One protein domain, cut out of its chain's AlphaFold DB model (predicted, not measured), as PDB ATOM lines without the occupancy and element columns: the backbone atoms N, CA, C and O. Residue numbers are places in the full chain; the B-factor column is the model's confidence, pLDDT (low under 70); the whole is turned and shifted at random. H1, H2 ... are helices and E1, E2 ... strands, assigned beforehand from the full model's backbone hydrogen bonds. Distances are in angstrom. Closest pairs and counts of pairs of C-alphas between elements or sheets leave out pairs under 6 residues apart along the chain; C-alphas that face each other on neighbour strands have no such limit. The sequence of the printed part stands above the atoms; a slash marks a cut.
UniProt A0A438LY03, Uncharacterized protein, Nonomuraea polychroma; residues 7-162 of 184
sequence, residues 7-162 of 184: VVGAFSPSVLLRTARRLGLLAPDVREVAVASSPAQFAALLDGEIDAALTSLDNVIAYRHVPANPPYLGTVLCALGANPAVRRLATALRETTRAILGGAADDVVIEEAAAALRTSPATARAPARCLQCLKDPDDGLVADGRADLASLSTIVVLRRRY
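What this domain is: This is residues 7 to 162 of the 184 residues of an uncharacterized protein of Nonomuraea polychroma (UniProt A0A438LY03). What is the overall picture? A small twisted sheet of four short strands has H2 over one face and H1 over the other, and beyond H1 a group of crossed helices follows, with H4 and H5 on H1, H6 on H5 and H3 on H6. The last helix, H7, sticks out: residues 148 to 162 stand free. What is it made of, and how large is it? The 156 printed residues hold seven named helices and four named strands, in the order E1 H1 E2 H2 E3 H3 E4 H4 H5 H6 H7, a mixed class; the mixed sheet runs E2 E1 E3 E4. It is compact, with a radius of gyration of the C-alphas of 15.6 A and spans of 48 by 38 by 29 A.

Where its parts are: Where does the first element begin, and what follows? E1, residues 7 to 10, begins at C-alpha 7, (183.525, 109.558, 156.563). Then come H1, residues 15 to 22, E2, 30 to 34, H2, 38 to 46, E3, 52 to 55, H3, 57 to 63, and E4, 76 to 78. Where are the longer helices? H4, residues 84 to 101, measures 25.6 A from first to last C-alpha, H5, 106 to 117, 16.2 A, and H6, 125 to 134, 14.5 A. H7, residues 149 to 162, measures 19.6 A and ends at C-alpha 162, (163.141, 135.304, 163.923).

How they stand to each other: How do the strands pair? E1 is parallel to E2, with N 8 and O 31 2.8 A apart, and to E3, with N 9 and O 52 2.8 A apart; E3 and E4 are antiparallel, with N 53 and O 78 2.8 A apart. E1, H1, E2 form a strand-helix-strand unit, two parallel neighbours with a helix between, and E2, H2, E3 a split one, with E1 between its strands; both crossovers are right-handed. Which helices are on the sheet? H1 and H2 are on opposite faces, H2 at a height of 9.1 A over the sheet, and H4 only grazes it with residues 85 to 93. How do the helices meet? H1 touches H4, about perpendicular at 82 degrees, closest at the C-alphas of Ala 20 and Thr 96, 5.4 A. H5 touches H1 at a steep tilt of 60 degrees, closest at C-alphas 113 and 15, 5.9 A, and H6 at 61 degrees, also steep, closest at C-alphas 113 and 127, 5.0 A. H6 also touches H3, closest at C-alphas 130 and 61, 7.0 A; in H1 to H7 every O i to N i+4 pair is within hydrogen-bond range.

The domain as a whole: Which links are long? Those from H3 to E4, 12 residues, and from H6 to H7, 14 residues; the printed part has no cut. Where is confidence low? Residues 56 to 74 and 120 to 124 have pLDDT under 70.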
ATOM      1  N   VAL A   7     183.843 108.717 157.718       96.12
ATOM      2  CA  VAL A   7     183.525 109.558 156.563       96.12
ATOM      3  C   VAL A   7     183.215 110.983 157.021       96.12
ATOM      4  O   VAL A   7     182.276 111.220 157.775       96.12
ATOM      5  N   VAL A   8     183.998 111.950 156.549       94.75
ATOM      6  CA  VAL A   8     183.856 113.373 156.869       94.75
ATOM      7  C   VAL A   8     183.416 114.125 155.619       94.75
ATOM      8  O   VAL A   8     184.154 114.175 154.637       94.75
ATOM      9  N   GLY A   9     182.224 114.716 155.642       92.81
ATOM     10  CA  GLY A   9     181.728 115.554 154.554       92.81
ATOM     11  C   GLY A   9     182.278 116.974 154.649       92.81
ATOM     12  O   GLY A   9     182.097 117.615 155.683       92.81
ATOM     13  N   ALA A  10     182.889 117.485 153.580       87.69
ATOM     14  CA  ALA A  10     183.387 118.859 153.466       87.69
ATOM     15  C   ALA A  10     183.096 119.434 152.067       87.69
ATOM     16  O   ALA A  10     183.006 118.702 151.088       87.69
ATOM     17  N   PHE A  11     182.911 120.749 151.951       80.31
ATOM     18  CA  PHE A  11     182.567 121.392 150.669       80.31
ATOM     19  C   PHE A  11     183.735 121.454 149.696       80.31
ATOM     20  O   PHE A  11     183.593 121.277 148.489       80.31
ATOM     21  N   SER A  12     184.895 121.770 150.250       75.56
ATOM     22  CA  SER A  12     186.155 121.901 149.550       75.56
ATOM     23  C   SER A  12     187.207 121.108 150.322       75.56
ATOM     24  O   SER A  12     187.019 120.858 151.516       75.56
ATOM     25  N   PRO A  13     188.286 120.661 149.656       79.56
ATOM     26  CA  PRO A  13     189.327 119.906 150.332       79.56
ATOM     27  C   PRO A  13     189.910 120.687 151.510       79.56
ATOM     28  O   PRO A  13     190.464 121.768 151.320       79.56
ATOM     29  N   SER A  14     189.825 120.110 152.705       86.25
ATOM     30  CA  SER A  14     190.146 120.811 153.937       86.25
ATOM     31  C   SER A  14     191.647 120.951 154.155       86.25
ATOM     32  O   SER A  14     192.343 119.946 154.344       86.25
ATOM     33  N   VAL A  15     192.150 122.190 154.220       87.69
ATOM     34  CA  VAL A  15     193.556 122.445 154.587       87.69
ATOM     35  C   VAL A  15     193.839 121.878 155.977       87.69
ATOM     36  O   VAL A  15     194.839 121.196 156.167       87.69
ATOM     37  N   LEU A  16     192.909 122.033 156.924       89.75
ATOM     38  CA  LEU A  16     193.063 121.513 158.284       89.75
ATOM     39  C   LEU A  16     193.174 119.976 158.329       89.75
ATOM     40  O   LEU A  16     194.072 119.454 158.989       89.75
ATOM     41  N   LEU A  17     192.314 119.235 157.611       92.25
ATOM     42  CA  LEU A  17     192.410 117.764 157.555       92.25
ATOM     43  C   LEU A  17     193.695 117.297 156.868       92.25
ATOM     44  O   LEU A  17     194.291 116.291 157.262       92.25
ATOM     45  N   ARG A  18     194.129 118.011 155.830       92.25
ATOM     46  CA  ARG A  18     195.369 117.716 155.109       92.25
ATOM     47  C   ARG A  18     196.598 117.945 155.979       92.25
ATOM     48  O   ARG A  18     197.437 117.049 156.074       92.25
ATOM     49  N   THR A  19     196.658 119.072 156.683       93.81
ATOM     50  CA  THR A  19     197.711 119.363 157.660       93.81
ATOM     51  C   THR A  19     197.723 118.312 158.769       93.81
ATOM     52  O   THR A  19     198.771 117.730 159.028       93.81
ATOM     53  N   ALA A  20     196.567 117.969 159.353       94.94
ATOM     54  CA  ALA A  20     196.472 116.926 160.380       94.94
ATOM     55  C   ALA A  20     197.028 115.576 159.895       94.94
ATOM     56  O   ALA A  20     197.738 114.883 160.626       94.94
ATOM     57  N   ARG A  21     196.742 115.209 158.638       95.44
ATOM     58  CA  ARG A  21     197.271 113.991 158.012       95.44
ATOM     59  C   ARG A  21     198.786 114.049 157.836       95.44
ATOM     60  O   ARG A  21     199.458 113.069 158.139       95.44
ATOM     61  N   ARG A  22     199.332 115.181 157.388       96.00
ATOM     62  CA  ARG A  22     200.784 115.350 157.203       96.00
ATOM     63  C   ARG A  22     201.571 115.396 158.501       96.00
ATOM     64  O   ARG A  22     202.709 114.944 158.522       96.00
ATOM     65  N   LEU A  23     200.957 115.879 159.574       96.44
ATOM     66  CA  LEU A  23     201.532 115.824 160.916       96.44
ATOM     67  C   LEU A  23     201.405 114.433 161.564       96.44
ATOM     68  O   LEU A  23     201.882 114.239 162.677       96.44
ATOM     69  N   GLY A  24     200.752 113.466 160.905       96.75
ATOM     70  CA  GLY A  24     200.524 112.126 161.455       96.75
ATOM     71  C   GLY A  24     199.499 112.077 162.594       96.75
ATOM     72  O   GLY A  24     199.407 111.068 163.285       96.75
ATOM     73  N   LEU A  25     198.725 113.149 162.791       95.94
ATOM     74  CA  LEU A  25     197.714 113.265 163.849       95.94
ATOM     75  C   LEU A  25     196.370 112.655 163.433       95.94
ATOM     76  O   LEU A  25     195.562 112.265 164.273       95.94
ATOM     77  N   LEU A  26     196.110 112.585 162.125       94.38
ATOM     78  CA  LEU A  26     194.867 112.046 161.588       94.38
ATOM     79  C   LEU A  26     194.947 110.526 161.414       94.38
ATOM     80  O   LEU A  26     195.871 110.015 160.781       94.38
ATOM     81  N   ALA A  27     193.936 109.810 161.906       91.62
ATOM     82  CA  ALA A  27     193.845 108.369 161.702       91.62
ATOM     83  C   ALA A  27     193.716 108.021 160.196       91.62
ATOM     84  O   ALA A  27     193.038 108.738 159.449       91.62
ATOM     85  N   PRO A  28     194.361 106.937 159.723       89.44
ATOM     86  CA  PRO A  28     194.445 106.612 158.294       89.44
ATOM     87  C   PRO A  28     193.099 106.210 157.676       89.44
ATOM     88  O   PRO A  28     192.934 106.256 156.459       89.44
ATOM     89  N   ASP A  29     192.137 105.821 158.507       91.56
ATOM     90  CA  ASP A  29     190.783 105.432 158.128       91.56
ATOM     91  C   ASP A  29     189.817 106.625 158.019       91.56
ATOM     92  O   ASP A  29     188.659 106.430 157.654       91.56
ATOM     93  N   VAL A  30     190.269 107.860 158.268       94.38
ATOM     94  CA  VAL A  30     189.466 109.068 158.029       94.38
ATOM     95  C   VAL A  30     189.470 109.422 156.542       94.38
ATOM     96  O   VAL A  30     190.517 109.737 155.960       94.38
ATOM     97  N   ARG A  31     188.283 109.426 155.929       93.62
ATOM     98  CA  ARG A  31     188.060 109.775 154.520       93.62
ATOM     99  C   ARG A  31     187.253 111.058 154.414       93.62
ATOM    100  O   ARG A  31     186.203 111.182 155.026       93.62
ATOM    101  N   GLU A  32     187.736 111.983 153.601       92.44
ATOM    102  CA  GLU A  32     187.015 113.207 153.255       92.44
ATOM    103  C   GLU A  32     186.182 112.972 151.989       92.44
ATOM    104  O   GLU A  32     186.686 112.394 151.021       92.44
ATOM    105  N   VAL A  33     184.922 113.408 151.992       93.19
ATOM    106  CA  VAL A  33     184.021 113.361 150.832       93.19
ATOM    107  C   VAL A  33     183.441 114.743 150.555       93.19
ATOM    108  O   VAL A  33     183.133 115.496 151.477       93.19
ATOM    109  N   ALA A  34     183.307 115.076 149.273       89.12
ATOM    110  CA  ALA A  34     182.747 116.353 148.856       89.12
ATOM    111  C   ALA A  34     181.228 116.385 149.085       89.12
ATOM    112  O   ALA A  34     180.529 115.442 148.714       89.12
ATOM    113  N   VAL A  35     180.717 117.486 149.630       87.00
ATOM    114  CA  VAL A  35     179.277 117.771 149.751       87.00
ATOM    115  C   VAL A  35     178.935 119.066 149.018       87.00
ATOM    116  O   VAL A  35     179.704 120.023 149.031       87.00
ATOM    117  N   ALA A  36     177.785 119.099 148.347       79.25
ATOM    118  CA  ALA A  36     177.462 120.177 147.408       79.25
ATOM    119  C   ALA A  36     176.950 121.468 148.074       79.25
ATOM    120  O   ALA A  36     177.100 122.554 147.518       79.25
ATOM    121  N   SER A  37     176.294 121.362 149.232       77.44
ATOM    122  CA  SER A  37     175.633 122.484 149.908       77.44
ATOM    123  C   SER A  37     175.493 122.216 151.411       77.44
ATOM    124  O   SER A  37     175.583 121.063 151.835       77.44
ATOM    125  N   SER A  38     175.224 123.245 152.227       77.06
ATOM    126  CA  SER A  38     174.995 123.038 153.669       77.06
ATOM    127  C   SER A  38     173.763 122.169 153.927       77.06
ATOM    128  O   SER A  38     173.874 121.236 154.717       77.06
ATOM    129  N   PRO A  39     172.614 122.387 153.247       80.69
ATOM    130  CA  PRO A  39     171.474 121.480 153.368       80.69
ATOM    131  C   PRO A  39     171.816 120.032 153.003       80.69
ATOM    132  O   PRO A  39     171.461 119.127 153.748       80.69
ATOM    133  N   ALA A  40     172.559 119.807 151.911       82.69
ATOM    134  CA  ALA A  40     172.963 118.462 151.503       82.69
ATOM    135  C   ALA A  40     173.933 117.816 152.505       82.69
ATOM    136  O   ALA A  40     173.818 116.631 152.788       82.69
ATOM    137  N   GLN A  41     174.859 118.592 153.077       87.25
ATOM    138  CA  GLN A  41     175.783 118.116 154.108       87.25
ATOM    139  C   GLN A  41     175.039 117.646 155.363       87.25
ATOM    140  O   GLN A  41     175.371 116.600 155.914       87.25
ATOM    141  N   PHE A  42     174.034 118.400 155.816       86.56
ATOM    142  CA  PHE A  42     173.238 118.007 156.978       86.56
ATOM    143  C   PHE A  42     172.283 116.851 156.670       86.56
ATOM    144  O   PHE A  42     172.147 115.976 157.516       86.56
ATOM    145  N   ALA A  43     171.685 116.797 155.475       86.88
ATOM    146  CA  ALA A  43     170.892 115.644 155.043       86.88
ATOM    147  C   ALA A  43     171.738 114.359 155.036       86.88
ATOM    148  O   ALA A  43     171.393 113.402 155.716       86.88
ATOM    149  N   ALA A  44     172.919 114.388 154.412       90.12
ATOM    150  CA  ALA A  44     173.851 113.259 154.403       90.12
ATOM    151  C   ALA A  44     174.290 112.829 155.817       90.12
ATOM    152  O   ALA A  44     174.535 111.648 156.064       90.12
ATOM    153  N   LEU A  45     174.402 113.779 156.755       91.19
ATOM    154  CA  LEU A  45     174.697 113.477 158.156       91.19
ATOM    155  C   LEU A  45     173.516 112.763 158.835       91.19
ATOM    156  O   LEU A  45     173.737 111.791 159.551       91.19
ATOM    157  N   LEU A  46     172.282 113.228 158.604       90.38
ATOM    158  CA  LEU A  46     171.046 112.620 159.121       90.38
ATOM    159  C   LEU A  46     170.809 111.215 158.563       90.38
ATOM    160  O   LEU A  46     170.425 110.320 159.313       90.38
ATOM    161  N   ASP A  47     171.110 111.016 157.283       91.75
ATOM    162  CA  ASP A  47     170.958 109.736 156.588       91.75
ATOM    163  C   ASP A  47     172.096 108.744 156.909       91.75
ATOM    164  O   ASP A  47     172.051 107.577 156.514       91.75
ATOM    165  N   GLY A  48     173.130 109.177 157.644       91.19
ATOM    166  CA  GLY A  48     174.284 108.349 158.009       91.19
ATOM    167  C   GLY A  48     175.240 108.051 156.845       91.19
ATOM    168  O   GLY A  48     176.059 107.128 156.927       91.19
ATOM    169  N   GLU A  49     175.153 108.819 155.757       93.69
ATOM    170  CA  GLU A  49     176.083 108.748 154.626       93.69
ATOM    171  C   GLU A  49     177.465 109.301 154.998       93.69
ATOM    172  O   GLU A  49     178.492 108.798 154.531       93.69
ATOM    173  N   ILE A  50     177.492 110.304 155.882       95.12
ATOM    174  CA  ILE A  50     178.703 110.834 156.513       95.12
ATOM    175  C   ILE A  50     178.611 110.697 158.037       95.12
ATOM    176  O   ILE A  50     177.540 110.815 158.622       95.12
ATOM    177  N   ASP A  51     179.749 110.482 158.693       95.06
ATOM    178  CA  ASP A  51     179.839 110.372 160.154       95.06
ATOM    179  C   ASP A  51     180.037 111.737 160.830       95.06
ATOM    180  O   ASP A  51     179.711 111.917 162.007       95.06
ATOM    181  N   ALA A  52     180.612 112.696 160.104       94.44
ATOM    182  CA  ALA A  52     180.773 114.067 160.560       94.44
ATOM    183  C   ALA A  52     180.716 115.060 159.395       94.44
ATOM    184  O   ALA A  52     181.239 114.810 158.311       94.44
ATOM    185  N   ALA A  53     180.133 116.223 159.652       91.19
ATOM    186  CA  ALA A  53     180.196 117.389 158.790       91.19
ATOM    187  C   ALA A  53     181.327 118.307 159.266       91.19
ATOM    188  O   ALA A  53     181.362 118.695 160.434       91.19
ATOM    189  N   LEU A  54     182.239 118.669 158.366       89.06
ATOM    190  CA  LEU A  54     183.258 119.681 158.608       89.06
ATOM    191  C   LEU A  54     182.975 120.889 157.714       89.06
ATOM    192  O   LEU A  54     182.950 120.782 156.485       89.06
ATOM    193  N   THR A  55     182.779 122.050 158.326       80.50
ATOM    194  CA  THR A  55     182.825 123.333 157.627       80.50
ATOM    195  C   THR A  55     184.179 123.956 157.921       80.50
ATOM    196  O   THR A  55     184.528 124.174 159.078       80.50
ATOM    197  N   SER A  56     184.995 124.164 156.892       66.12
ATOM    198  CA  SER A  56     186.361 124.664 157.039       66.12
ATOM    199  C   SER A  56     186.484 126.129 156.628       66.12
ATOM    200  O   SER A  56     185.706 126.642 155.819       66.12
ATOM    201  N   LEU A  57     187.522 126.786 157.156       58.38
ATOM    202  CA  LEU A  57     187.914 128.157 156.809       58.38
ATOM    203  C   LEU A  57     188.207 128.343 155.302       58.38
ATOM    204  O   LEU A  57     188.233 129.453 154.785       58.38
ATOM    205  N   ASP A  58     188.405 127.264 154.558       56.62
ATOM    206  CA  ASP A  58     188.705 127.312 153.123       56.62
ATOM    207  C   ASP A  58     187.502 127.862 152.332       56.62
ATOM    208  O   ASP A  58     187.664 128.645 151.391       56.62
ATOM    209  N   ASN A  59     186.284 127.574 152.811       54.62
ATOM    210  CA  ASN A  59     185.067 128.246 152.363       54.62
ATOM    211  C   ASN A  59     185.118 129.753 152.671       54.62
ATOM    212  O   ASN A  59     184.661 130.560 151.868       54.62
ATOM    213  N   VAL A  60     185.719 130.163 153.790       51.69
ATOM    214  CA  VAL A  60     185.863 131.572 154.196       51.69
ATOM    215  C   VAL A  60     186.832 132.327 153.290       51.69
ATOM    216  O   VAL A  60     186.568 133.482 152.984       51.69
ATOM    217  N   ILE A  61     187.897 131.708 152.767       51.75
ATOM    218  CA  ILE A  61     188.751 132.372 151.761       51.75
ATOM    219  C   ILE A  61     187.964 132.615 150.473       51.75
ATOM    220  O   ILE A  61     188.025 133.716 149.926       51.75
ATOM    221  N   ALA A  62     187.181 131.632 150.019       51.12
ATOM    222  CA  ALA A  62     186.309 131.800 148.858       51.12
ATOM    223  C   ALA A  62     185.215 132.863 149.100       51.12
ATOM    224  O   ALA A  62     184.925 133.667 148.215       51.12
ATOM    225  N   TYR A  63     184.650 132.919 150.310       48.59
ATOM    226  CA  TYR A  63     183.551 133.820 150.665       48.59
ATOM    227  C   TYR A  63     183.980 135.225 151.098       48.59
ATOM    228  O   TYR A  63     183.221 136.163 150.883       48.59
ATOM    229  N   ARG A  64     185.201 135.423 151.610       51.88
ATOM    230  CA  ARG A  64     185.753 136.745 151.970       51.88
ATOM    231  C   ARG A  64     185.906 137.666 150.757       51.88
ATOM    232  O   ARG A  64     186.033 138.878 150.906       51.88
ATOM    233  N   HIS A  65     185.900 137.094 149.557       50.19
ATOM    234  CA  HIS A  65     185.897 137.825 148.294       50.19
ATOM    235  C   HIS A  65     184.494 138.092 147.735       50.19
ATOM    236  O   HIS A  65     184.379 138.725 146.689       50.19
ATOM    237  N   VAL A  66     183.439 137.651 148.426       47.88
ATOM    238  CA  VAL A  66     182.041 137.929 148.093       47.88
ATOM    239  C   VAL A  66     181.531 139.000 149.066       47.88
ATOM    240  O   VAL A  66     181.226 138.674 150.210       47.88
ATOM    241  N   PRO A  67     181.402 140.276 148.649       44.62
ATOM    242  CA  PRO A  67     181.025 141.385 149.538       44.62
ATOM    243  C   PRO A  67     179.673 141.210 150.245       44.62
ATOM    244  O   PRO A  67     179.421 141.844 151.261       44.62
ATOM    245  N   ALA A  68     178.799 140.367 149.690       49.69
ATOM    246  CA  ALA A  68     177.478 140.069 150.233       49.69
ATOM    247  C   ALA A  68     177.486 138.970 151.309       49.69
ATOM    248  O   ALA A  68     176.437 138.714 151.899       49.69
ATOM    249  N   ASN A  69     178.621 138.301 151.555       44.62
ATOM    250  CA  ASN A  69     178.686 137.247 152.560       44.62
ATOM    251  C   ASN A  69     179.163 137.817 153.905       44.62
ATOM    252  O   ASN A  69     180.255 138.384 153.966       44.62
ATOM    253  N   PRO A  70     178.368 137.683 154.984       49.66
ATOM    254  CA  PRO A  70     178.771 138.144 156.308       49.66
ATOM    255  C   PRO A  70     180.017 137.384 156.800       49.66
ATOM    256  O   PRO A  70     180.268 136.268 156.329       49.66
ATOM    257  N   PRO A  71     180.791 137.954 157.749       49.38
ATOM    258  CA  PRO A  71     181.936 137.268 158.343       49.38
ATOM    259  C   PRO A  71     181.478 135.921 158.906       49.38
ATOM    260  O   PRO A  71     180.521 135.834 159.678       49.38
ATOM    261  N   TYR A  72     182.101 134.854 158.416       53.22
ATOM    262  CA  TYR A  72     181.691 133.491 158.715       53.22
ATOM    263  C   TYR A  72     182.480 132.964 159.911       53.22
ATOM    264  O   TYR A  72     183.700 133.089 159.967       53.22
ATOM    265  N   LEU A  73     181.763 132.342 160.847       52.72
ATOM    266  CA  LEU A  73     182.294 131.776 162.085       52.72
ATOM    267  C   LEU A  73     183.124 130.511 161.813       52.72
ATOM    268  O   LEU A  73     182.583 129.406 161.811       52.72
ATOM    269  N   GLY A  74     184.433 130.690 161.633       63.47
ATOM    270  CA  GLY A  74     185.471 129.685 161.884       63.47
ATOM    271  C   GLY A  74     185.300 128.309 161.222       63.47
ATOM    272  O   GLY A  74     184.607 128.124 160.224       63.47
ATOM    273  N   THR A  75     186.006 127.323 161.780       76.19
ATOM    274  CA  THR A  75     185.903 125.908 161.388       76.19
ATOM    275  C   THR A  75     185.025 125.160 162.390       76.19
ATOM    276  O   THR A  75     185.306 125.196 163.588       76.19
ATOM    277  N   VAL A  76     183.993 124.453 161.920       82.94
ATOM    278  CA  VAL A  76     183.062 123.696 162.773       82.94
ATOM    279  C   VAL A  76     183.052 122.228 162.373       82.94
ATOM    280  O   VAL A  76     182.869 121.888 161.207       82.94
ATOM    281  N   LEU A  77     183.209 121.347 163.363       87.38
ATOM    282  CA  LEU A  77     182.969 119.912 163.230       87.38
ATOM    283  C   LEU A  77     181.642 119.568 163.915       87.38
ATOM    284  O   LEU A  77     181.474 119.835 165.105       87.38
ATOM    285  N   CYS A  78     180.725 118.954 163.178       88.50
ATOM    286  CA  CYS A  78     179.424 118.508 163.663       88.50
ATOM    287  C   CYS A  78     179.253 117.004 163.420       88.50
ATOM    288  O   CYS A  78     179.696 116.488 162.399       88.50
ATOM    289  N   ALA A  79     178.612 116.302 164.350       89.56
ATOM    290  CA  ALA A  79     178.255 114.895 164.210       89.56
ATOM    291  C   ALA A  79     177.001 114.573 165.026       89.56
ATOM    292  O   ALA A  79     176.679 115.284 165.980       89.56
ATOM    293  N   LEU A  80     176.326 113.480 164.671       84.94
ATOM    294  CA  LEU A  80     175.195 112.962 165.434       84.94
ATOM    295  C   LEU A  80     175.679 112.014 166.534       84.94
ATOM    296  O   LEU A  80     176.445 111.078 166.295       84.94
ATOM    297  N   GLY A  81     175.207 112.259 167.755       81.44
ATOM    298  CA  GLY A  81     175.527 111.438 168.917       81.44
ATOM    299  C   GLY A  81     177.003 111.475 169.338       81.44
ATOM    300  O   GLY A  81     177.807 112.308 168.920       81.44
ATOM    301  N   ALA A  82     177.370 110.556 170.231       79.19
ATOM    302  CA  ALA A  82     178.681 110.518 170.875       79.19
ATOM    303  C   ALA A  82     179.642 109.499 170.229       79.19
ATOM    304  O   ALA A  82     180.211 108.665 170.931       79.19
ATOM    305  N   ASN A  83     179.855 109.568 168.910       86.06
ATOM    306  CA  ASN A  83     180.741 108.639 168.199       86.06
ATOM    307  C   ASN A  83     182.219 108.774 168.668       86.06
ATOM    308  O   ASN A  83     182.832 109.835 168.488       86.06
ATOM    309  N   PRO A  84     182.847 107.718 169.230       90.25
ATOM    310  CA  PRO A  84     184.233 107.775 169.701       90.25
ATOM    311  C   PRO A  84     185.258 108.091 168.605       90.25
ATOM    312  O   PRO A  84     186.272 108.730 168.883       90.25
ATOM    313  N   ALA A  85     185.015 107.667 167.362       91.50
ATOM    314  CA  ALA A  85     185.895 107.974 166.237       91.50
ATOM    315  C   ALA A  85     185.857 109.468 165.889       91.50
ATOM    316  O   ALA A  85     186.911 110.074 165.694       91.50
ATOM    317  N   VAL A  86     184.677 110.094 165.945       92.62
ATOM    318  CA  VAL A  86     184.542 111.552 165.798       92.62
ATOM    319  C   VAL A  86     185.235 112.290 166.945       92.62
ATOM    320  O   VAL A  86     185.888 113.304 166.717       92.62
ATOM    321  N   ARG A  87     185.182 111.777 168.183       91.25
ATOM    322  CA  ARG A  87     185.924 112.378 169.312       91.25
ATOM    323  C   ARG A  87     187.443 112.322 169.116       91.25
ATOM    324  O   ARG A  87     188.135 113.284 169.453       91.25
ATOM    325  N   ARG A  88     187.965 111.228 168.549       93.12
ATOM    326  CA  ARG A  88     189.385 111.129 168.168       93.12
ATOM    327  C   ARG A  88     189.735 112.123 167.065       93.12
ATOM    328  O   ARG A  88     190.724 112.834 167.205       93.12
ATOM    329  N   LEU A  89     188.889 112.242 166.039       93.38
ATOM    330  CA  LEU A  89     189.039 113.264 165.002       93.38
ATOM    331  C   LEU A  89     189.082 114.672 165.612       93.38
ATOM    332  O   LEU A  89     190.011 115.423 165.346       93.38
ATOM    333  N   ALA A  90     188.137 115.015 166.489       92.06
ATOM    334  CA  ALA A  90     188.108 116.314 167.159       92.06
ATOM    335  C   ALA A  90     189.385 116.586 167.975       92.06
ATOM    336  O   ALA A  90     189.862 117.718 168.016       92.06
ATOM    337  N   THR A  91     189.959 115.556 168.602       92.31
ATOM    338  CA  THR A  91     191.232 115.664 169.333       92.31
ATOM    339  C   THR A  91     192.389 115.967 168.380       92.31
ATOM    340  O   THR A  91     193.095 116.952 168.590       92.31
ATOM    341  N   ALA A  92     192.509 115.209 167.287       94.44
ATOM    342  CA  ALA A  92     193.519 115.431 166.251       94.44
ATOM    343  C   ALA A  92     193.414 116.830 165.624       94.44
ATOM    344  O   ALA A  92     194.424 117.501 165.413       94.44
ATOM    345  N   LEU A  93     192.190 117.307 165.370       92.88
ATOM    346  CA  LEU A  93     191.954 118.660 164.866       92.88
ATOM    347  C   LEU A  93     192.407 119.723 165.871       92.88
ATOM    348  O   LEU A  93     193.050 120.685 165.469       92.88
ATOM    349  N   ARG A  94     192.147 119.551 167.175       92.38
ATOM    350  CA  ARG A  94     192.619 120.494 168.209       92.38
ATOM    351  C   ARG A  94     194.140 120.521 168.318       92.38
ATOM    352  O   ARG A  94     194.719 121.592 168.466       92.38
ATOM    353  N   GLU A  95     194.796 119.369 168.257       94.88
ATOM    354  CA  GLU A  95     196.262 119.291 168.241       94.88
ATOM    355  C   GLU A  95     196.846 119.956 166.992       94.88
ATOM    356  O   GLU A  95     197.779 120.752 167.100       94.88
ATOM    357  N   THR A  96     196.226 119.728 165.834       94.75
ATOM    358  CA  THR A  96     196.591 120.390 164.575       94.75
ATOM    359  C   THR A  96     196.419 121.904 164.682       94.75
ATOM    360  O   THR A  96     197.337 122.647 164.353       94.75
ATOM    361  N   THR A  97     195.290 122.375 165.220       93.00
ATOM    362  CA  THR A  97     195.050 123.797 165.489       93.00
ATOM    363  C   THR A  97     196.145 124.394 166.367       93.00
ATOM    364  O   THR A  97     196.680 125.446 166.033       93.00
ATOM    365  N   ARG A  98     196.541 123.726 167.459       94.38
ATOM    366  CA  ARG A  98     197.630 124.214 168.321       94.38
ATOM    367  C   ARG A  98     198.965 124.281 167.586       94.38
ATOM    368  O   ARG A  98     199.688 125.255 167.770       94.38
ATOM    369  N   ALA A  99     199.278 123.295 166.748       95.69
ATOM    370  CA  ALA A  99     200.495 123.308 165.938       95.69
ATOM    371  C   ALA A  99     200.503 124.470 164.928       95.69
ATOM    372  O   ALA A  99     201.526 125.135 164.778       95.69
ATOM    373  N   ILE A 100     199.361 124.753 164.289       93.69
ATOM    374  CA  ILE A 100     199.196 125.892 163.374       93.69
ATOM    375  C   ILE A 100     199.359 127.208 164.133       93.69
ATOM    376  O   ILE A 100     200.210 128.016 163.779       93.69
ATOM    377  N   LEU A 101     198.591 127.422 165.205       93.62
ATOM    378  CA  LEU A 101     198.637 128.667 165.979       93.62
ATOM    379  C   LEU A 101     200.012 128.900 166.626       93.62
ATOM    380  O   LEU A 101     200.469 130.036 166.698       93.62
ATOM    381  N   GLY A 102     200.699 127.828 167.032       95.31
ATOM    382  CA  GLY A 102     202.061 127.873 167.567       95.31
ATOM    383  C   GLY A 102     203.165 128.042 166.516       95.31
ATOM    384  O   GLY A 102     204.330 128.132 166.889       95.31
ATOM    385  N   GLY A 103     202.836 128.064 165.220       96.44
ATOM    386  CA  GLY A 103     203.800 128.245 164.128       96.44
ATOM    387  C   GLY A 103     204.525 126.978 163.665       96.44
ATOM    388  O   GLY A 103     205.219 127.000 162.655       96.44
ATOM    389  N   ALA A 104     204.354 125.854 164.365       96.81
ATOM    390  CA  ALA A 104     205.054 124.603 164.077       96.81
ATOM    391  C   ALA A 104     204.596 123.924 162.773       96.81
ATOM    392  O   ALA A 104     205.273 123.025 162.280       96.81
ATOM    393  N   ALA A 105     203.443 124.326 162.228       96.62
ATOM    394  CA  ALA A 105     202.855 123.746 161.023       96.62
ATOM    395  C   ALA A 105     202.763 124.729 159.840       96.62
ATOM    396  O   ALA A 105     202.079 124.421 158.866       96.62
ATOM    397  N   ASP A 106     203.423 125.889 159.903       94.94
ATOM    398  CA  ASP A 106     203.274 126.964 158.906       94.94
ATOM    399  C   ASP A 106     203.619 126.506 157.486       94.94
ATOM    400  O   ASP A 106     202.802 126.667 156.576       94.94
ATOM    401  N   ASP A 107     204.775 125.866 157.308       94.69
ATOM    402  CA  ASP A 107     205.215 125.363 156.001       94.69
ATOM    403  C   ASP A 107     204.239 124.317 155.451       94.69
ATOM    404  O   ASP A 107     203.841 124.365 154.287       94.69
ATOM    405  N   VAL A 108     203.765 123.413 156.317       95.19
ATOM    406  CA  VAL A 108     202.792 122.377 155.946       95.19
ATOM    407  C   VAL A 108     201.470 123.007 155.508       95.19
ATOM    408  O   VAL A 108     200.892 122.584 154.511       95.19
ATOM    409  N   VAL A 109     200.980 124.024 156.222       91.56
ATOM    410  CA  VAL A 109     199.753 124.744 155.848       91.56
ATOM    411  C   VAL A 109     199.923 125.454 154.510       91.56
ATOM    412  O   VAL A 109     199.029 125.370 153.674       91.56
ATOM    413  N   ILE A 110     201.053 126.129 154.282       89.69
ATOM    414  CA  ILE A 110     201.324 126.827 153.018       89.69
ATOM    415  C   ILE A 110     201.345 125.834 151.851       89.69
ATOM    416  O   ILE A 110     200.725 126.092 150.818       89.69
ATOM    417  N   GLU A 111     202.008 124.691 152.013       91.00
ATOM    418  CA  GLU A 111     202.058 123.646 150.990       91.00
ATOM    419  C   GLU A 111     200.673 123.049 150.704       91.00
ATOM    420  O   GLU A 111     200.273 122.953 149.541       91.00
ATOM    421  N   GLU A 112     199.904 122.704 151.740       89.75
ATOM    422  CA  GLU A 112     198.565 122.133 151.562       89.75
ATOM    423  C   GLU A 112     197.567 123.144 150.994       89.75
ATOM    424  O   GLU A 112     196.755 122.791 150.135       89.75
ATOM    425  N   ALA A 113     197.653 124.412 151.400       85.19
ATOM    426  CA  ALA A 113     196.851 125.483 150.824       85.19
ATOM    427  C   ALA A 113     197.212 125.714 149.349       85.19
ATOM    428  O   ALA A 113     196.322 125.861 148.512       85.19
ATOM    429  N   ALA A 114     198.499 125.691 148.991       84.00
ATOM    430  CA  ALA A 114     198.936 125.804 147.603       84.00
ATOM    431  C   ALA A 114     198.419 124.641 146.744       84.00
ATOM    432  O   ALA A 114     197.900 124.878 145.648       84.00
ATOM    433  N   ALA A 115     198.487 123.412 147.264       84.62
ATOM    434  CA  ALA A 115     197.959 122.222 146.606       84.62
ATOM    435  C   ALA A 115     196.435 122.296 146.420       84.62
ATOM    436  O   ALA A 115     195.937 122.037 145.322       84.62
ATOM    437  N   ALA A 116     195.692 122.701 147.456       79.50
ATOM    438  CA  ALA A 116     194.239 122.867 147.396       79.50
ATOM    439  C   ALA A 116     193.819 123.943 146.379       79.50
ATOM    440  O   ALA A 116     192.876 123.741 145.615       79.50
ATOM    441  N   LEU A 117     194.564 125.051 146.313       75.06
ATOM    442  CA  LEU A 117     194.326 126.152 145.375       75.06
ATOM    443  C   LEU A 117     194.868 125.887 143.962       75.06
ATOM    444  O   LEU A 117     194.631 126.694 143.066       75.06
ATOM    445  N   ARG A 118     195.584 124.774 143.744       77.69
ATOM    446  CA  ARG A 118     196.285 124.455 142.485       77.69
ATOM    447  C   ARG A 118     197.245 125.572 142.053       77.69
ATOM    448  O   ARG A 118     197.322 125.931 140.881       77.69
ATOM    449  N   THR A 119     197.980 126.123 143.015       70.94
ATOM    450  CA  THR A 119     198.962 127.200 142.811       70.94
ATOM    451  C   THR A 119     200.362 126.769 143.243       70.94
ATOM    452  O   THR A 119     200.509 125.828 144.017       70.94
ATOM    453  N   SER A 120     201.403 127.461 142.766       67.25
ATOM    454  CA  SER A 120     202.772 127.246 143.255       67.25
ATOM    455  C   SER A 120     202.969 127.880 144.644       67.25
ATOM    456  O   SER A 120     202.663 129.069 144.792       67.25
ATOM    457  N   PRO A 121     203.532 127.158 145.638       61.75
ATOM    458  CA  PRO A 121     203.808 127.702 146.973       61.75
ATOM    459  C   PRO A 121     204.775 128.898 146.962       61.75
ATOM    460  O   PRO A 121     204.648 129.802 147.781       61.75
ATOM    461  N   ALA A 122     205.723 128.925 146.017       55.59
ATOM    462  CA  ALA A 122     206.836 129.881 146.008       55.59
ATOM    463  C   ALA A 122     206.465 131.293 145.514       55.59
ATOM    464  O   ALA A 122     207.235 132.232 145.697       55.59
ATOM    465  N   THR A 123     205.312 131.461 144.859       54.75
ATOM    466  CA  THR A 123     204.933 132.727 144.199       54.75
ATOM    467  C   THR A 123     203.500 133.174 144.473       54.75
ATOM    468  O   THR A 123     203.138 134.309 144.150       54.75
ATOM    469  N   ALA A 124     202.667 132.331 145.087       61.94
ATOM    470  CA  ALA A 124     201.275 132.660 145.348       61.94
ATOM    471  C   ALA A 124     201.105 133.365 146.706       61.94
ATOM    472  O   ALA A 124     201.453 132.839 147.757       61.94
ATOM    473  N   ARG A 125     200.479 134.549 146.701       75.69
ATOM    474  CA  ARG A 125     200.056 135.243 147.937       75.69
ATOM    475  C   ARG A 125     198.904 134.527 148.652       75.69
ATOM    476  O   ARG A 125     198.690 134.742 149.842       75.69
ATOM    477  N   ALA A 126     198.139 133.709 147.929       76.06
ATOM    478  CA  ALA A 126     196.920 133.094 148.441       76.06
ATOM    479  C   ALA A 126     197.171 132.030 149.538       76.06
ATOM    480  O   ALA A 126     196.506 132.119 150.569       76.06
ATOM    481  N   PRO A 127     198.149 131.107 149.417       80.50
ATOM    482  CA  PRO A 127     198.501 130.180 150.497       80.50
ATOM    483  C   PRO A 127     198.967 130.874 151.783       80.50
ATOM    484  O   PRO A 127     198.495 130.549 152.869       80.50
ATOM    485  N   ALA A 128     199.816 131.899 151.669       83.75
ATOM    486  CA  ALA A 128     200.243 132.688 152.826       83.75
ATOM    487  C   ALA A 128     199.060 133.407 153.499       83.75
ATOM    488  O   ALA A 128     198.966 133.461 154.724       83.75
ATOM    489  N   ARG A 129     198.109 133.913 152.703       82.12
ATOM    490  CA  ARG A 129     196.875 134.510 153.223       82.12
ATOM    491  C   ARG A 129     195.977 133.481 153.914       82.12
ATOM    492  O   ARG A 129     195.338 133.827 154.899       82.12
ATOM    493  N   CYS A 130     195.937 132.235 153.439       80.88
ATOM    494  CA  CYS A 130     195.228 131.149 154.119       80.88
ATOM    495  C   CYS A 130     195.767 130.944 155.538       80.88
ATOM    496  O   CYS A 130     194.992 130.980 156.492       80.88
ATOM    497  N   LEU A 131     197.091 130.844 155.680       87.38
ATOM    498  CA  LEU A 131     197.745 130.743 156.983       87.38
ATOM    499  C   LEU A 131     197.427 131.946 157.887       87.38
ATOM    500  O   LEU A 131     197.106 131.760 159.057       87.38
ATOM    501  N   GLN A 132     197.470 133.167 157.347       86.88
ATOM    502  CA  GLN A 132     197.111 134.374 158.100       86.88
ATOM    503  C   GLN A 132     195.664 134.333 158.595       86.88
ATOM    504  O   GLN A 132     195.429 134.605 159.764       86.88
ATOM    505  N   CYS A 133     194.707 133.942 157.745       83.25
ATOM    506  CA  CYS A 133     193.311 133.811 158.158       83.25
ATOM    507  C   CYS A 133     193.133 132.729 159.238       83.25
ATOM    508  O   CYS A 133     192.357 132.928 160.161       83.25
ATOM    509  N   LEU A 134     193.850 131.600 159.164       85.31
ATOM    510  CA  LEU A 134     193.783 130.548 160.194       85.31
ATOM    511  C   LEU A 134     194.299 131.025 161.560       85.31
ATOM    512  O   LEU A 134     193.852 130.516 162.587       85.31
ATOM    513  N   LYS A 135     195.230 131.983 161.564       89.00
ATOM    514  CA  LYS A 135     195.838 132.578 162.762       89.00
ATOM    515  C   LYS A 135     195.164 133.867 163.229       89.00
ATOM    516  O   LYS A 135     195.599 134.435 164.228       89.00
ATOM    517  N   ASP A 136     194.162 134.343 162.502       85.62
ATOM    518  CA  ASP A 136     193.444 135.557 162.855       85.62
ATOM    519  C   ASP A 136     192.742 135.359 164.216       85.62
ATOM    520  O   ASP A 136     192.065 134.345 164.401       85.62
ATOM    521  N   PRO A 137     192.937 136.253 165.201       82.69
ATOM    522  CA  PRO A 137     192.361 136.079 166.532       82.69
ATOM    523  C   PRO A 137     190.834 136.225 166.552       82.69
ATOM    524  O   PRO A 137     190.200 135.683 167.459       82.69
ATOM    525  N   ASP A 138     190.259 136.927 165.574       78.50
ATOM    526  CA  ASP A 138     188.831 137.231 165.512       78.50
ATOM    527  C   ASP A 138     188.096 136.251 164.582       78.50
ATOM    528  O   ASP A 138     187.002 135.784 164.903       78.50
ATOM    529  N   ASP A 139     188.726 135.892 163.457       75.06
ATOM    530  CA  ASP A 139     188.105 135.094 162.388       75.06
ATOM    531  C   ASP A 139     188.707 133.678 162.217       75.06
ATOM    532  O   ASP A 139     188.210 132.876 161.416       75.06
ATOM    533  N   GLY A 140     189.801 133.364 162.917       80.81
ATOM    534  CA  GLY A 140     190.612 132.166 162.697       80.81
ATOM    535  C   GLY A 140     190.231 130.945 163.537       80.81
ATOM    536  O   GLY A 140     189.074 130.694 163.879       80.81
ATOM    537  N   LEU A 141     191.223 130.095 163.813       86.06
ATOM    538  CA  LEU A 141     191.025 128.857 164.565       86.06
ATOM    539  C   LEU A 141     190.924 129.109 166.076       86.06
ATOM    540  O   LEU A 141     191.759 129.782 166.673       86.06
ATOM    541  N   VAL A 142     189.966 128.444 166.728       84.06
ATOM    542  CA  VAL A 142     189.799 128.492 168.188       84.06
ATOM    543  C   VAL A 142     190.705 127.455 168.864       84.06
ATOM    544  O   VAL A 142     190.501 126.247 168.719       84.06
ATOM    545  N   ALA A 143     191.701 127.920 169.625       78.81
ATOM    546  CA  ALA A 143     192.791 127.097 170.167       78.81
ATOM    547  C   ALA A 143     192.351 125.931 171.075       78.81
ATOM    548  O   ALA A 143     192.964 124.860 171.073       78.81
ATOM    549  N   ASP A 144     191.306 126.127 171.878       79.31
ATOM    550  CA  ASP A 144     190.808 125.130 172.831       79.31
ATOM    551  C   ASP A 144     189.614 124.317 172.294       79.31
ATOM    552  O   ASP A 144     189.201 123.324 172.908       79.31
ATOM    553  N   GLY A 145     189.093 124.702 171.122       77.19
ATOM    554  CA  GLY A 145     187.910 124.118 170.502       77.19
ATOM    555  C   GLY A 145     186.655 124.218 171.375       77.19
ATOM    556  O   GLY A 145     185.795 123.336 171.285       77.19
ATOM    557  N   ARG A 146     186.576 125.212 172.269       78.81
ATOM    558  CA  ARG A 146     185.393 125.481 173.090       78.81
ATOM    559  C   ARG A 146     184.507 126.494 172.377       78.81
ATOM    560  O   ARG A 146     184.970 127.529 171.920       78.81
ATOM    561  N   ALA A 147     183.218 126.191 172.313       76.44
ATOM    562  CA  ALA A 147     182.205 127.162 171.931       76.44
ATOM    563  C   ALA A 147     181.591 127.766 173.197       76.44
ATOM    564  O   ALA A 147     181.377 127.052 174.183       76.44
ATOM    565  N   ASP A 148     181.291 129.062 173.164       78.12
ATOM    566  CA  ASP A 148     180.526 129.701 174.229       78.12
ATOM    567  C   ASP A 148     179.064 129.235 174.168       78.12
ATOM    568  O   ASP A 148     178.323 129.551 173.234       78.12
ATOM    569  N   LEU A 149     178.652 128.463 175.177       77.88
ATOM    570  CA  LEU A 149     177.296 127.929 175.261       77.88
ATOM    571  C   LEU A 149     176.254 129.046 175.343       77.88
ATOM    572  O   LEU A 149     175.190 128.898 174.752       77.88
ATOM    573  N   ALA A 150     176.552 130.169 176.005       78.00
ATOM    574  CA  ALA A 150     175.612 131.283 176.107       78.00
ATOM    575  C   ALA A 150     175.362 131.935 174.737       78.00
ATOM    576  O   ALA A 150     174.208 132.167 174.355       78.00
ATOM    577  N   SER A 151     176.420 132.152 173.953       76.56
ATOM    578  CA  SER A 151     176.328 132.616 172.567       76.56
ATOM    579  C   SER A 151     175.580 131.622 171.681       76.56
ATOM    580  O   SER A 151     174.678 132.022 170.943       76.56
ATOM    581  N   LEU A 152     175.874 130.320 171.782       78.81
ATOM    582  CA  LEU A 152     175.149 129.292 171.027       78.81
ATOM    583  C   LEU A 152     173.657 129.270 171.379       78.81
ATOM    584  O   LEU A 152     172.815 129.272 170.480       78.81
ATOM    585  N   SER A 153     173.315 129.307 172.668       78.44
ATOM    586  CA  SER A 153     171.928 129.400 173.128       78.44
ATOM    587  C   SER A 153     171.246 130.656 172.594       78.44
ATOM    588  O   SER A 153     170.113 130.577 172.121       78.44
ATOM    589  N   THR A 154     171.942 131.794 172.587       81.38
ATOM    590  CA  THR A 154     171.434 133.048 172.015       81.38
ATOM    591  C   THR A 154     171.126 132.889 170.526       81.38
ATOM    592  O   THR A 154     170.026 133.234 170.096       81.38
ATOM    593  N   ILE A 155     172.034 132.298 169.741       78.12
ATOM    594  CA  ILE A 155     171.814 132.034 168.309       78.12
ATOM    595  C   ILE A 155     170.600 131.124 168.099       78.12
ATOM    596  O   ILE A 155     169.770 131.404 167.233       78.12
ATOM    597  N   VAL A 156     170.464 130.055 168.890       77.56
ATOM    598  CA  VAL A 156     169.313 129.139 168.807       77.56
ATOM    599  C   VAL A 156     168.009 129.871 169.121       77.56
ATOM    600  O   VAL A 156     167.041 129.726 168.378       77.56
ATOM    601  N   VAL A 157     167.975 130.691 170.176       79.94
ATOM    602  CA  VAL A 157     166.792 131.485 170.546       79.94
ATOM    603  C   VAL A 157     166.430 132.478 169.445       79.94
ATOM    604  O   VAL A 157     165.266 132.556 169.054       79.94
ATOM    605  N   LEU A 158     167.409 133.204 168.903       78.50
ATOM    606  CA  LEU A 158     167.182 134.149 167.810       78.50
ATOM    607  C   LEU A 158     166.672 133.442 166.552       78.50
ATOM    608  O   LEU A 158     165.712 133.911 165.949       78.50
ATOM    609  N   ARG A 159     167.246 132.288 166.186       73.06
ATOM    610  CA  ARG A 159     166.765 131.483 165.054       73.06
ATOM    611  C   ARG A 159     165.354 130.953 165.273       73.06
ATOM    612  O   ARG A 159     164.571 130.974 164.337       73.06
ATOM    613  N   ARG A 160     165.001 130.534 166.490       73.19
ATOM    614  CA  ARG A 160     163.623 130.128 166.815       73.19
ATOM    615  C   ARG A 160     162.642 131.295 166.728       73.19
ATOM    616  O   ARG A 160     161.519 131.109 166.285       73.19
ATOM    617  N   ARG A 161     163.051 132.488 167.171       80.00
ATOM    618  CA  ARG A 161     162.174 133.663 167.253       80.00
ATOM    619  C   ARG A 161     162.009 134.402 165.925       80.00
ATOM    620  O   ARG A 161     160.947 134.963 165.683       80.00
ATOM    621  N   TYR A 162     163.061 134.449 165.112       77.94
ATOM    622  CA  TYR A 162     163.141 135.304 163.923       77.94
ATOM    623  C   TYR A 162     163.563 134.561 162.653       77.94
ATOM    624  O   TYR A 162     163.601 135.166 161.585       77.94
TER     625      TYR A 162